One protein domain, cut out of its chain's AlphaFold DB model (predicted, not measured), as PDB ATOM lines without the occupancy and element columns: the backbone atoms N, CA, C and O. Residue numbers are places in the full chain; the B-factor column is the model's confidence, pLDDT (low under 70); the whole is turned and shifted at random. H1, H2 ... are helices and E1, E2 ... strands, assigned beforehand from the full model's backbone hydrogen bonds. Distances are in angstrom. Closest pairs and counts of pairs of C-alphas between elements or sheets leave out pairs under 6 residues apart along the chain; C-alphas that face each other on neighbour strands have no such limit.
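Overview. This is residues 3 to 95 of the 98 residues of the protein "Alpha/beta fold hydrolase" of Comamonadaceae bacterium (UniProt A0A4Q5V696). A small two-stranded parallel sheet, E1 beside E2, forms the core, with H3 over one face and the longest helix, H5, over the other. H2 lies off to one side of this core, where residues 13 to 26 stick out, and a long link leads back to E1. The printed part has 93 residues with five named helices and two named strands, in the order H1, H2, E1, H3, E2, H4, H5; the class is mixed, helices and strands. It is only just compact, close to loose, with a radius of gyration of the C-alphas of 14.4 A and spans of 38 by 32 by 25 A.

Along the chain. E1 is residues 35 to 40, 16.6 A, and E2 is residues 61 to 66, 16.2 A. H3 is residues 48 to 57, 14.2 A. H5 is residues 78 to 93, 22.0 A, ending at C-alpha 93 (-27.343, -39.953, 31.484). H4 is residues 73 to 76. H1 is residues 3 to 6, beginning at C-alpha 3 (-23.875, -16.204, 10.844), and H2 is residues 9 to 21, 18.7 A.

Arrangement. E1 and E2 are parallel at 24 degrees, with N 37 and O 62 within hydrogen-bond range at 2.8 A. E1, H3 and E2 form a strand-helix-strand unit, two parallel neighbour strands with a helix between, and its crossover is right-handed. The closest C-alphas of H3 and E2 are those of Ala 55 and Ala 61, 5.2 A. Those of H5 and E2 are Ala 80 and Ile 66, 6.8 A. H3 and H5 are apart. H4 and H5 only just touch, only at the corner, with 3 pairs of C-alphas within 8 A, the closest those of Asn 74 and Phe 81, 5.5 A. H1 and H4 only just touch, also with 3 pairs, the closest Ser 3 and Ile 75, 6.5 A. H2 touches no helix. In H2, H3 and H5 every O i to N i+4 pair is within hydrogen-bond range; H1 and H4 are too short for one.

Size, cuts and confidence. The C-alphas farthest apart are those of Arg 5 and Gly 95, 39.2 A. The printed part has no cut. The link from H2 to E1, 13 residues, is long. Residues 21 to 25 and 92 to 95 have pLDDT under 70.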
ATOM      1  N   SER A   3     -23.102 -15.394   9.892       77.88
ATOM      2  CA  SER A   3     -23.875 -16.204  10.844       77.88
ATOM      3  C   SER A   3     -25.081 -15.459  11.420       77.88
ATOM      4  O   SER A   3     -26.141 -16.052  11.600       77.88
ATOM      5  N   LEU A   4     -24.958 -14.145  11.645       77.75
ATOM      6  CA  LEU A   4     -26.048 -13.323  12.185       77.75
ATOM      7  C   LEU A   4     -27.244 -13.253  11.232       77.75
ATOM      8  O   LEU A   4     -28.378 -13.162  11.689       77.75
ATOM      9  N   ARG A   5     -27.020 -13.382   9.917       84.12
ATOM     10  CA  ARG A   5     -28.103 -13.430   8.918       84.12
ATOM     11  C   ARG A   5     -28.972 -14.681   9.037       84.12
ATOM     12  O   ARG A   5     -30.069 -14.708   8.489       84.12
ATOM     13  N   LYS A   6     -28.492 -15.713   9.734       83.25
ATOM     14  CA  LYS A   6     -29.224 -16.962   9.982       83.25
ATOM     15  C   LYS A   6     -30.072 -16.904  11.259       83.25
ATOM     16  O   LYS A   6     -30.835 -17.829  11.516       83.25
ATOM     17  N   VAL A   7     -29.954 -15.837  12.054       83.38
ATOM     18  CA  VAL A   7     -30.735 -15.628  13.278       83.38
ATOM     19  C   VAL A   7     -31.942 -14.740  12.966       83.38
ATOM     20  O   VAL A   7     -31.820 -13.733  12.274       83.38
ATOM     21  N   ARG A   8     -33.124 -15.086  13.492       86.81
ATOM     22  CA  ARG A   8     -34.321 -14.246  13.343       86.81
ATOM     23  C   ARG A   8     -34.180 -12.966  14.190       86.81
ATOM     24  O   ARG A   8     -34.013 -13.103  15.406       86.81
ATOM     25  N   PRO A   9     -34.315 -11.755  13.614       81.75
ATOM     26  CA  PRO A   9     -34.089 -10.493  14.331       81.75
ATOM     27  C   PRO A   9     -34.910 -10.342  15.618       81.75
ATOM     28  O   PRO A   9     -34.347 -10.060  16.673       81.75
ATOM     29  N   ASP A  10     -36.213 -10.628  15.563       83.69
ATOM     30  CA  ASP A  10     -37.104 -10.486  16.724       83.69
ATOM     31  C   ASP A  10     -36.716 -11.421  17.874       83.69
ATOM     32  O   ASP A  10     -36.768 -11.053  19.045       83.69
ATOM     33  N   SER A  11     -36.270 -12.635  17.541       81.88
ATOM     34  CA  SER A  11     -35.789 -13.594  18.537       81.88
ATOM     35  C   SER A  11     -34.477 -13.143  19.168       81.88
ATOM     36  O   SER A  11     -34.286 -13.325  20.366       81.88
ATOM     37  N   TYR A  12     -33.582 -12.535  18.387       83.19
ATOM     38  CA  TYR A  12     -32.324 -12.015  18.911       83.19
ATOM     39  C   TYR A  12     -32.551 -10.867  19.902       83.19
ATOM     40  O   TYR A  12     -31.953 -10.855  20.978       83.19
ATOM     41  N   LEU A  13     -33.469  -9.946  19.588       79.88
ATOM     42  CA  LEU A  13     -33.846  -8.856  20.493       79.88
ATOM     43  C   LEU A  13     -34.447  -9.381  21.799       79.88
ATOM     44  O   LEU A  13     -34.046  -8.938  22.872       79.88
ATOM     45  N   GLN A  14     -35.327 -10.384  21.729       81.50
ATOM     46  CA  GLN A  14     -35.888 -11.022  22.925       81.50
ATOM     47  C   GLN A  14     -34.808 -11.651  23.815       81.50
ATOM     48  O   GLN A  14     -34.871 -11.516  25.036       81.50
ATOM     49  N   VAL A  15     -33.796 -12.300  23.226       82.25
ATOM     50  CA  VAL A  15     -32.657 -12.855  23.978       82.25
ATOM     51  C   VAL A  15     -31.838 -11.745  24.642       82.25
ATOM     52  O   VAL A  15     -31.491 -11.868  25.816       82.25
ATOM     53  N   MET A  16     -31.556 -10.650  23.930       81.25
ATOM     54  CA  MET A  16     -30.826  -9.507  24.492       81.25
ATOM     55  C   MET A  16     -31.593  -8.853  25.649       81.25
ATOM     56  O   MET A  16     -31.008  -8.589  26.699       81.25
ATOM     57  N   GLU A  17     -32.903  -8.654  25.501       77.69
ATOM     58  CA  GLU A  17     -33.756  -8.140  26.575       77.69
ATOM     59  C   GLU A  17     -33.809  -9.081  27.783       77.69
ATOM     60  O   GLU A  17     -33.712  -8.630  28.924       77.69
ATOM     61  N   ALA A  18     -33.955 -10.390  27.555       74.81
ATOM     62  CA  ALA A  18     -33.963 -11.380  28.627       74.81
ATOM     63  C   ALA A  18     -32.633 -11.371  29.393       74.81
ATOM     64  O   ALA A  18     -32.636 -11.366  30.623       74.81
ATOM     65  N   ARG A  19     -31.504 -11.278  28.682       71.25
ATOM     66  CA  ARG A  19     -30.169 -11.180  29.287       71.25
ATOM     67  C   ARG A  19     -30.022  -9.947  30.182       71.25
ATOM     68  O   ARG A  19     -29.395 -10.047  31.225       71.25
ATOM     69  N   MET A  20     -30.616  -8.809  29.816       70.94
ATOM     70  CA  MET A  20     -30.607  -7.605  30.663       70.94
ATOM     71  C   MET A  20     -31.510  -7.730  31.901       70.94
ATOM     72  O   MET A  20     -31.290  -7.029  32.885       70.94
ATOM     73  N   ARG A  21     -32.526  -8.603  31.862       68.75
ATOM     74  CA  ARG A  21     -33.477  -8.817  32.967       68.75
ATOM     75  C   ARG A  21     -33.030  -9.889  33.968       68.75
ATOM     76  O   ARG A  21     -33.486  -9.858  35.107       68.75
ATOM     77  N   ILE A  22     -32.176 -10.834  33.572       58.16
ATOM     78  CA  ILE A  22     -31.703 -11.912  34.452       58.16
ATOM     79  C   ILE A  22     -30.450 -11.449  35.210       58.16
ATOM     80  O   ILE A  22     -29.343 -11.476  34.683       58.16
ATOM     81  N   ALA A  23     -30.630 -11.075  36.477       52.91
ATOM     82  CA  ALA A  23     -29.590 -11.134  37.504       52.91
ATOM     83  C   ALA A  23     -30.216 -11.772  38.758       52.91
ATOM     84  O   ALA A  23     -31.306 -11.373  39.171       52.91
ATOM     85  N   PRO A  24     -29.569 -12.803  39.320       59.38
ATOM     86  CA  PRO A  24     -28.326 -12.571  40.040       59.38
ATOM     87  C   PRO A  24     -27.110 -13.236  39.391       59.38
ATOM     88  O   PRO A  24     -27.223 -14.248  38.703       59.38
ATOM     89  N   PHE A  25     -25.935 -12.665  39.671       69.31
ATOM     90  CA  PHE A  25     -24.651 -13.350  39.555       69.31
ATOM     91  C   PHE A  25     -24.693 -14.559  40.494       69.31
ATOM     92  O   PHE A  25     -24.459 -14.439  41.694       69.31
ATOM     93  N   LEU A  26     -25.098 -15.707  39.958       74.81
ATOM     94  CA  LEU A  26     -24.963 -16.984  40.637       74.81
ATOM     95  C   LEU A  26     -23.472 -17.199  40.898       74.81
ATOM     96  O   LEU A  26     -22.684 -17.126  39.958       74.81
ATOM     97  N   ASP A  27     -23.094 -17.466  42.147       89.31
ATOM     98  CA  ASP A  27     -21.743 -17.925  42.456       89.31
ATOM     99  C   ASP A  27     -21.528 -19.287  41.766       89.31
ATOM    100  O   ASP A  27     -22.197 -20.261  42.142       89.31
ATOM    101  N   PRO A  28     -20.634 -19.389  40.764       90.38
ATOM    102  CA  PRO A  28     -20.425 -20.626  40.016       90.38
ATOM    103  C   PRO A  28     -20.013 -21.805  40.912       90.38
ATOM    104  O   PRO A  28     -20.371 -22.950  40.623       90.38
ATOM    105  N   ALA A  29     -19.382 -21.539  42.062       93.06
ATOM    106  CA  ALA A  29     -18.990 -22.565  43.028       93.06
ATOM    107  C   ALA A  29     -20.191 -23.288  43.677       93.06
ATOM    108  O   ALA A  29     -20.076 -24.399  44.224       93.06
ATOM    109  N   THR A  30     -21.381 -22.682  43.613       93.75
ATOM    110  CA  THR A  30     -22.620 -23.264  44.145       93.75
ATOM    111  C   THR A  30     -23.268 -24.274  43.197       93.75
ATOM    112  O   THR A  30     -24.107 -25.060  43.642       93.75
ATOM    113  N   VAL A  31     -22.856 -24.335  41.926       92.25
ATOM    114  CA  VAL A  31     -23.404 -25.276  40.939       92.25
ATOM    115  C   VAL A  31     -22.918 -26.700  41.234       92.25
ATOM    116  O   VAL A  31     -21.721 -26.978  41.210       92.25
ATOM    117  N   LYS A  32     -23.851 -27.616  41.531       91.44
ATOM    118  CA  LYS A  32     -23.546 -29.014  41.921       91.44
ATOM    119  C   LYS A  32     -23.811 -30.061  40.841       91.44
ATOM    120  O   LYS A  32     -23.496 -31.229  41.036       91.44
ATOM    121  N   VAL A  33     -24.414 -29.670  39.725       93.12
ATOM    122  CA  VAL A  33     -24.682 -30.578  38.601       93.12
ATOM    123  C   VAL A  33     -23.504 -30.576  37.621       93.12
ATOM    124  O   VAL A  33     -22.770 -29.589  37.581       93.12
ATOM    125  N   PRO A  34     -23.313 -31.638  36.815       95.25
ATOM    126  CA  PRO A  34     -22.350 -31.609  35.718       95.25
ATOM    127  C   PRO A  34     -22.627 -30.437  34.772       95.25
ATOM    128  O   PRO A  34     -23.782 -30.187  34.422       95.25
ATOM    129  N   VAL A  35     -21.574 -29.748  34.333       95.38
ATOM    130  CA  VAL A  35     -21.674 -28.609  33.407       95.38
ATOM    131  C   VAL A  35     -20.750 -28.821  32.214       95.38
ATOM    132  O   VAL A  35     -19.615 -29.270  32.354       95.38
ATOM    133  N   LEU A  36     -21.235 -28.471  31.028       97.38
ATOM    134  CA  LEU A  36     -20.407 -28.309  29.841       97.38
ATOM    135  C   LEU A  36     -20.379 -26.827  29.471       97.38
ATOM    136  O   LEU A  36     -21.419 -26.248  29.162       97.38
ATOM    137  N   VAL A  37     -19.186 -26.245  29.469       96.94
ATOM    138  CA  VAL A  37     -18.913 -24.939  28.869       96.94
ATOM    139  C   VAL A  37     -18.391 -25.187  27.456       96.94
ATOM    140  O   VAL A  37     -17.477 -25.989  27.266       96.94
ATOM    141  N   ILE A  38     -18.978 -24.531  26.456       97.75
ATOM    142  CA  ILE A  38     -18.521 -24.600  25.063       97.75
ATOM    143  C   ILE A  38     -18.076 -23.200  24.655       97.75
ATOM    144  O   ILE A  38     -18.885 -22.277  24.672       97.75
ATOM    145  N   GLY A  39     -16.804 -23.055  24.292       97.31
ATOM    146  CA  GLY A  39     -16.227 -21.803  23.803       97.31
ATOM    147  C   GLY A  39     -15.472 -22.006  22.492       97.31
ATOM    148  O   GLY A  39     -15.283 -23.139  22.039       97.31
ATOM    149  N   SER A  40     -15.015 -20.915  21.892       97.44
ATOM    150  CA  SER A  40     -14.171 -20.944  20.699       97.44
ATOM    151  C   SER A  40     -13.051 -19.914  20.774       97.44
ATOM    152  O   SER A  40     -13.119 -18.942  21.520       97.44
ATOM    153  N   ASP A  41     -11.988 -20.171  20.023       96.62
ATOM    154  CA  ASP A  41     -10.775 -19.354  19.928       96.62
ATOM    155  C   ASP A  41     -10.981 -18.014  19.203       96.62
ATOM    156  O   ASP A  41     -10.266 -17.056  19.485       96.62
ATOM    157  N   GLU A  42     -11.971 -17.927  18.312       96.62
ATOM    158  CA  GLU A  42     -12.291 -16.714  17.547       96.62
ATOM    159  C   GLU A  42     -13.529 -15.952  18.077       96.62
ATOM    160  O   GLU A  42     -14.000 -15.005  17.439       96.62
ATOM    161  N   ASP A  43     -14.078 -16.318  19.245       95.62
ATOM    162  CA  ASP A  43     -15.188 -15.578  19.862       95.62
ATOM    163  C   ASP A  43     -14.708 -14.257  20.486       95.62
ATOM    164  O   ASP A  43     -14.003 -14.230  21.491       95.62
ATOM    165  N   THR A  44     -15.135 -13.132  19.911       93.62
ATOM    166  CA  THR A  44     -14.853 -11.789  20.442       93.62
ATOM    167  C   THR A  44     -15.962 -11.231  21.339       93.62
ATOM    168  O   THR A  44     -15.799 -10.159  21.916       93.62
ATOM    169  N   VAL A  45     -17.120 -11.890  21.407       91.38
ATOM    170  CA  VAL A  45     -18.284 -11.474  22.208       91.38
ATOM    171  C   VAL A  45     -18.222 -12.096  23.598       91.38
ATOM    172  O   VAL A  45     -18.515 -11.421  24.585       91.38
ATOM    173  N   ALA A  46     -17.825 -13.363  23.673       90.56
ATOM    174  CA  ALA A  46     -17.584 -14.078  24.915       90.56
ATOM    175  C   ALA A  46     -16.221 -14.797  24.834       90.56
ATOM    176  O   ALA A  46     -16.165 -15.991  24.537       90.56
ATOM    177  N   PRO A  47     -15.114 -14.056  25.049       94.56
ATOM    178  CA  PRO A  47     -13.758 -14.550  24.825       94.56
ATOM    179  C   PRO A  47     -13.452 -15.877  25.518       94.56
ATOM    180  O   PRO A  47     -13.904 -16.124  26.638       94.56
ATOM    181  N   LEU A  48     -12.611 -16.697  24.879       96.44
ATOM    182  CA  LEU A  48     -12.240 -18.023  25.383       96.44
ATOM    183  C   LEU A  48     -11.707 -18.000  26.822       96.44
ATOM    184  O   LEU A  48     -11.996 -18.916  27.588       96.44
ATOM    185  N   ASP A  49     -10.964 -16.962  27.204       96.94
ATOM    186  CA  ASP A  49     -10.435 -16.828  28.564       96.94
ATOM    187  C   ASP A  49     -11.556 -16.705  29.606       96.94
ATOM    188  O   ASP A  49     -11.494 -17.361  30.641       96.94
ATOM    189  N   GLN A  50     -12.653 -16.003  29.296       94.56
ATOM    190  CA  GLN A  50     -13.821 -15.935  30.187       94.56
ATOM    191  C   GLN A  50     -14.526 -17.294  30.303       94.56
ATOM    192  O   GLN A  50     -15.041 -17.647  31.362       94.56
ATOM    193  N   MET A  51     -14.538 -18.084  29.224       95.88
ATOM    194  CA  MET A  51     -15.084 -19.448  29.250       95.88
ATOM    195  C   MET A  51     -14.215 -20.395  30.082       95.88
ATOM    196  O   MET A  51     -14.754 -21.263  30.770       95.88
ATOM    197  N   ARG A  52     -12.887 -20.222  30.043       96.75
ATOM    198  CA  ARG A  52     -11.945 -20.946  30.910       96.75
ATOM    199  C   ARG A  52     -12.168 -20.584  32.372       96.75
ATOM    200  O   ARG A  52     -12.400 -21.483  33.165       96.75
ATOM    201  N   GLU A  53     -12.211 -19.293  32.693       95.62
ATOM    202  CA  GLU A  53     -12.486 -18.808  34.052       95.62
ATOM    203  C   GLU A  53     -13.811 -19.360  34.600       95.62
ATOM    204  O   GLU A  53     -13.873 -19.822  35.739       95.62
ATOM    205  N   LEU A  54     -14.870 -19.373  33.783       93.94
ATOM    206  CA  LEU A  54     -16.160 -19.937  34.177       93.94
ATOM    207  C   LEU A  54     -16.087 -21.449  34.426       93.94
ATOM    208  O   LEU A  54     -16.667 -21.937  35.396       93.94
ATOM    209  N   ALA A  55     -15.411 -22.195  33.550       95.38
ATOM    210  CA  ALA A  55     -15.243 -23.634  33.715       95.38
ATOM    211  C   ALA A  55     -14.417 -23.962  34.969       95.38
ATOM    212  O   ALA A  55     -14.797 -24.851  35.724       95.38
ATOM    213  N   ASP A  56     -13.353 -23.205  35.233       96.12
ATOM    214  CA  ASP A  56     -12.502 -23.382  36.413       96.12
ATOM    215  C   ASP A  56     -13.243 -23.039  37.718       96.12
ATOM    216  O   ASP A  56     -12.991 -23.641  38.762       96.12
ATOM    217  N   ALA A  57     -14.198 -22.104  37.669       95.50
ATOM    218  CA  ALA A  57     -15.005 -21.710  38.823       95.50
ATOM    219  C   ALA A  57     -16.120 -22.714  39.186       95.50
ATOM    220  O   ALA A  57     -16.668 -22.646  40.290       95.50
ATOM    221  N   ILE A  58     -16.481 -23.640  38.288       95.06
ATOM    222  CA  ILE A  58     -17.555 -24.619  38.508       95.06
ATOM    223  C   ILE A  58     -16.944 -26.002  38.809       95.06
ATOM    224  O   ILE A  58     -16.330 -26.599  37.927       95.06
ATOM    225  N   PRO A  59     -17.186 -26.599  39.996       94.38
ATOM    226  CA  PRO A  59     -16.498 -27.824  40.434       94.38
ATOM    227  C   PRO A  59     -16.597 -29.033  39.493       94.38
ATOM    228  O   PRO A  59     -15.702 -29.872  39.459       94.38
ATOM    229  N   HIS A  60     -17.704 -29.149  38.756       92.69
ATOM    230  CA  HIS A  60     -17.985 -30.279  37.863       92.69
ATOM    231  C   HIS A  60     -18.122 -29.846  36.399       92.69
ATOM    232  O   HIS A  60     -18.804 -30.515  35.613       92.69
ATOM    233  N   ALA A  61     -17.525 -28.709  36.034       95.69
ATOM    234  CA  ALA A  61     -17.525 -28.254  34.659       95.69
ATOM    235  C   ALA A  61     -16.435 -28.926  33.825       95.69
ATOM    236  O   ALA A  61     -15.369 -29.316  34.298       95.69
ATOM    237  N   ARG A  62     -16.726 -29.040  32.533       95.94
ATOM    238  CA  ARG A  62     -15.764 -29.376  31.487       95.94
ATOM    239  C   ARG A  62     -15.825 -28.283  30.435       95.94
ATOM    240  O   ARG A  62     -16.917 -27.824  30.104       95.94
ATOM    241  N   LEU A  63     -14.676 -27.907  29.886       97.44
ATOM    242  CA  LEU A  63     -14.591 -26.980  28.763       97.44
ATOM    243  C   LEU A  63     -14.353 -27.753  27.462       97.44
ATOM    244  O   LEU A  63     -13.388 -28.510  27.352       97.44
ATOM    245  N   ALA A  64     -15.205 -27.528  26.465       97.81
ATOM    246  CA  ALA A  64     -14.969 -27.923  25.081       97.81
ATOM    247  C   ALA A  64     -14.646 -26.679  24.248       97.81
ATOM    248  O   ALA A  64     -15.431 -25.732  24.212       97.81
ATOM    249  N   VAL A  65     -13.497 -26.686  23.568       98.06
ATOM    250  CA  VAL A  65     -13.070 -25.573  22.711       98.06
ATOM    251  C   VAL A  65     -13.217 -25.966  21.246       98.06
ATOM    252  O   VAL A  65     -12.575 -26.910  20.787       98.06
ATOM    253  N   ILE A  66     -14.041 -25.230  20.504       97.94
ATOM    254  CA  ILE A  66     -14.244 -25.421  19.066       97.94
ATOM    255  C   ILE A  66     -13.394 -24.402  18.312       97.94
ATOM    256  O   ILE A  66     -13.547 -23.205  18.509       97.94
ATOM    257  N   GLN A  67     -12.492 -24.885  17.460       97.81
ATOM    258  CA  GLN A  67     -11.561 -24.033  16.715       97.81
ATOM    259  C   GLN A  67     -12.224 -23.386  15.488       97.81
ATOM    260  O   GLN A  67     -13.027 -24.023  14.790       97.81
ATOM    261  N   GLY A  68     -11.831 -22.151  15.185       96.00
ATOM    262  CA  GLY A  68     -12.229 -21.408  13.991       96.00
ATOM    263  C   GLY A  68     -13.718 -21.067  13.937       96.00
ATOM    264  O   GLY A  68     -14.324 -21.167  12.864       96.00
ATOM    265  N   ALA A  69     -14.331 -20.790  15.089       95.81
ATOM    266  CA  ALA A  69     -15.726 -20.371  15.209       95.81
ATOM    267  C   ALA A  69     -15.824 -19.039  15.956       95.81
ATOM    268  O   ALA A  69     -15.178 -18.858  16.984       95.81
ATOM    269  N   GLY A  70     -16.681 -18.138  15.484       93.19
ATOM    270  CA  GLY A  70     -17.089 -16.964  16.246       93.19
ATOM    271  C   GLY A  70     -18.134 -17.304  17.312       93.19
ATOM    272  O   GLY A  70     -18.389 -18.464  17.629       93.19
ATOM    273  N   HIS A  71     -18.803 -16.274  17.829       94.25
ATOM    274  CA  HIS A  71     -19.741 -16.396  18.950       94.25
ATOM    275  C   HIS A  71     -20.897 -17.387  18.732       94.25
ATOM    276  O   HIS A  71     -21.366 -18.047  19.656       94.25
ATOM    277  N   LEU A  72     -21.380 -17.513  17.494       94.12
ATOM    278  CA  LEU A  72     -22.515 -18.374  17.157       94.12
ATOM    279  C   LEU A  72     -22.033 -19.782  16.786       94.12
ATOM    280  O   LEU A  72     -22.311 -20.275  15.691       94.12
ATOM    281  N   ILE A  73     -21.304 -20.427  17.700       96.00
ATOM    282  CA  ILE A  73     -20.606 -21.704  17.476       96.00
ATOM    283  C   ILE A  73     -21.552 -22.786  16.930       96.00
ATOM    284  O   ILE A  73     -21.209 -23.504  15.991       96.00
ATOM    285  N   ASN A  74     -22.777 -22.858  17.456       95.06
ATOM    286  CA  ASN A  74     -23.808 -23.807  17.025       95.06
ATOM    287  C   ASN A  74     -24.291 -23.586  15.579       95.06
ATOM    288  O   ASN A  74     -24.798 -24.508  14.951       95.06
ATOM    289  N   ILE A  75     -24.145 -22.375  15.040       95.25
ATOM    290  CA  ILE A  75     -24.494 -22.037  13.652       95.25
ATOM    291  C   ILE A  75     -23.280 -22.185  12.730       95.25
ATOM    292  O   ILE A  75     -23.423 -22.560  11.565       95.25
ATOM    293  N   GLU A  76     -22.092 -21.854  13.232       95.44
ATOM    294  CA  GLU A  76     -20.855 -21.808  12.449       95.44
ATOM    295  C   GLU A  76     -20.195 -23.176  12.305       95.44
ATOM    296  O   GLU A  76     -19.707 -23.515  11.225       95.44
ATOM    297  N   LYS A  77     -20.216 -23.981  13.369       97.06
ATOM    298  CA  LYS A  77     -19.644 -25.332  13.427       97.06
ATOM    299  C   LYS A  77     -20.653 -26.319  14.034       97.06
ATOM    300  O   LYS A  77     -20.349 -26.946  15.052       97.06
ATOM    301  N   PRO A  78     -21.841 -26.492  13.424       97.00
ATOM    302  CA  PRO A  78     -22.923 -27.284  14.006       97.00
ATOM    303  C   PRO A  78     -22.494 -28.719  14.323       97.00
ATOM    304  O   PRO A  78     -22.780 -29.214  15.402       97.00
ATOM    305  N   GLN A  79     -21.709 -29.366  13.455       97.88
ATOM    306  CA  GLN A  79     -21.273 -30.747  13.690       97.88
ATOM    307  C   GLN A  79     -20.358 -30.879  14.916       97.88
ATOM    308  O   GLN A  79     -20.492 -31.830  15.681       97.88
ATOM    309  N   ALA A  80     -19.430 -29.935  15.108       97.56
ATOM    310  CA  ALA A  80     -18.523 -29.951  16.255       97.56
ATOM    311  C   ALA A  80     -19.269 -29.622  17.554       97.56
ATOM    312  O   ALA A  80     -19.051 -30.274  18.576       97.56
ATOM    313  N   PHE A  81     -20.181 -28.648  17.493       97.81
ATOM    314  CA  PHE A  81     -21.050 -28.276  18.604       97.81
ATOM    315  C   PHE A  81     -21.935 -29.451  19.038       97.81
ATOM    316  O   PHE A  81     -21.915 -29.843  20.205       97.81
ATOM    317  N   ASP A  82     -22.645 -30.064  18.089       97.81
ATOM    318  CA  ASP A  82     -23.548 -31.184  18.347       97.81
ATOM    319  C   ASP A  82     -22.789 -32.399  18.890       97.81
ATOM    320  O   ASP A  82     -23.266 -33.062  19.809       97.81
ATOM    321  N   ALA A  83     -21.586 -32.682  18.380       97.06
ATOM    322  CA  ALA A  83     -20.754 -33.768  18.896       97.06
ATOM    323  C   ALA A  83     -20.392 -33.560  20.377       97.06
ATOM    324  O   ALA A  83     -20.589 -34.473  21.185       97.06
ATOM    325  N   ALA A  84     -19.922 -32.362  20.747       96.50
ATOM    326  CA  ALA A  84     -19.576 -32.027  22.129       96.50
ATOM    327  C   ALA A  84     -20.803 -32.095  23.055       96.50
ATOM    328  O   ALA A  84     -20.751 -32.708  24.126       96.50
ATOM    329  N   LEU A  85     -21.929 -31.530  22.609       96.50
ATOM    330  CA  LEU A  85     -23.190 -31.548  23.346       96.50
ATOM    331  C   LEU A  85     -23.688 -32.979  23.575       96.50
ATOM    332  O   LEU A  85     -23.996 -33.367  24.702       96.50
ATOM    333  N   MET A  86     -23.739 -33.795  22.522       96.88
ATOM    334  CA  MET A  86     -24.258 -35.159  22.613       96.88
ATOM    335  C   MET A  86     -23.346 -36.073  23.431       96.88
ATOM    336  O   MET A  86     -23.851 -36.938  24.152       96.88
ATOM    337  N   GLN A  87     -22.024 -35.886  23.372       95.12
ATOM    338  CA  GLN A  87     -21.088 -36.605  24.237       95.12
ATOM    339  C   GLN A  87     -21.362 -36.303  25.715       95.12
ATOM    340  O   GLN A  87     -21.445 -37.227  26.529       95.12
ATOM    341  N   PHE A  88     -21.549 -35.028  26.058       95.56
ATOM    342  CA  PHE A  88     -21.870 -34.620  27.420       95.56
ATOM    343  C   PHE A  88     -23.208 -35.192  27.896       95.56
ATOM    344  O   PHE A  88     -23.260 -35.794  28.966       95.56
ATOM    345  N   LEU A  89     -24.266 -35.091  27.086       94.31
ATOM    346  CA  LEU A  89     -25.594 -35.596  27.451       94.31
ATOM    347  C   LEU A  89     -25.605 -37.116  27.673       94.31
ATOM    348  O   LEU A  89     -26.245 -37.597  28.608       94.31
ATOM    349  N   ARG A  90     -24.861 -37.883  26.864       92.50
ATOM    350  CA  ARG A  90     -24.722 -39.339  27.050       92.50
ATOM    351  C   ARG A  90     -23.953 -39.694  28.327       92.50
ATOM    352  O   ARG A  90     -24.326 -40.644  29.014       92.50
ATOM    353  N   GLY A  91     -22.913 -38.928  28.658       79.38
ATOM    354  CA  GLY A  91     -22.154 -39.087  29.904       79.38
ATOM    355  C   GLY A  91     -22.953 -38.691  31.151       79.38
ATOM    356  O   GLY A  91     -22.870 -39.350  32.181       79.38
ATOM    357  N   ALA A  92     -23.791 -37.655  31.057       64.94
ATOM    358  CA  ALA A  92     -24.673 -37.243  32.148       64.94
ATOM    359  C   ALA A  92     -25.792 -38.268  32.415       64.94
ATOM    360  O   ALA A  92     -26.149 -38.507  33.567       64.94
ATOM    361  N   ALA A  93     -26.311 -38.920  31.367       58.31
ATOM    362  CA  ALA A  93     -27.343 -39.953  31.484       58.31
ATOM    363  C   ALA A  93     -26.845 -41.262  32.128       58.31
ATOM    364  O   ALA A  93     -27.656 -42.057  32.599       58.31
ATOM    365  N   THR A  94     -25.528 -41.492  32.154       53.62
ATOM    366  CA  THR A  94     -24.911 -42.716  32.693       53.62
ATOM    367  C   THR A  94     -24.477 -42.598  34.155       53.62
ATOM    368  O   THR A  94     -24.078 -43.598  34.742       53.62
ATOM    369  N   GLY A  95     -24.656 -41.431  34.786       50.62
ATOM    370  CA  GLY A  95     -24.539 -41.289  36.237       50.62
ATOM    371  C   GLY A  95     -23.137 -41.549  36.781       50.62
ATOM    372  O   GLY A  95     -23.011 -42.186  37.824       50.62
TER     373      GLY A  95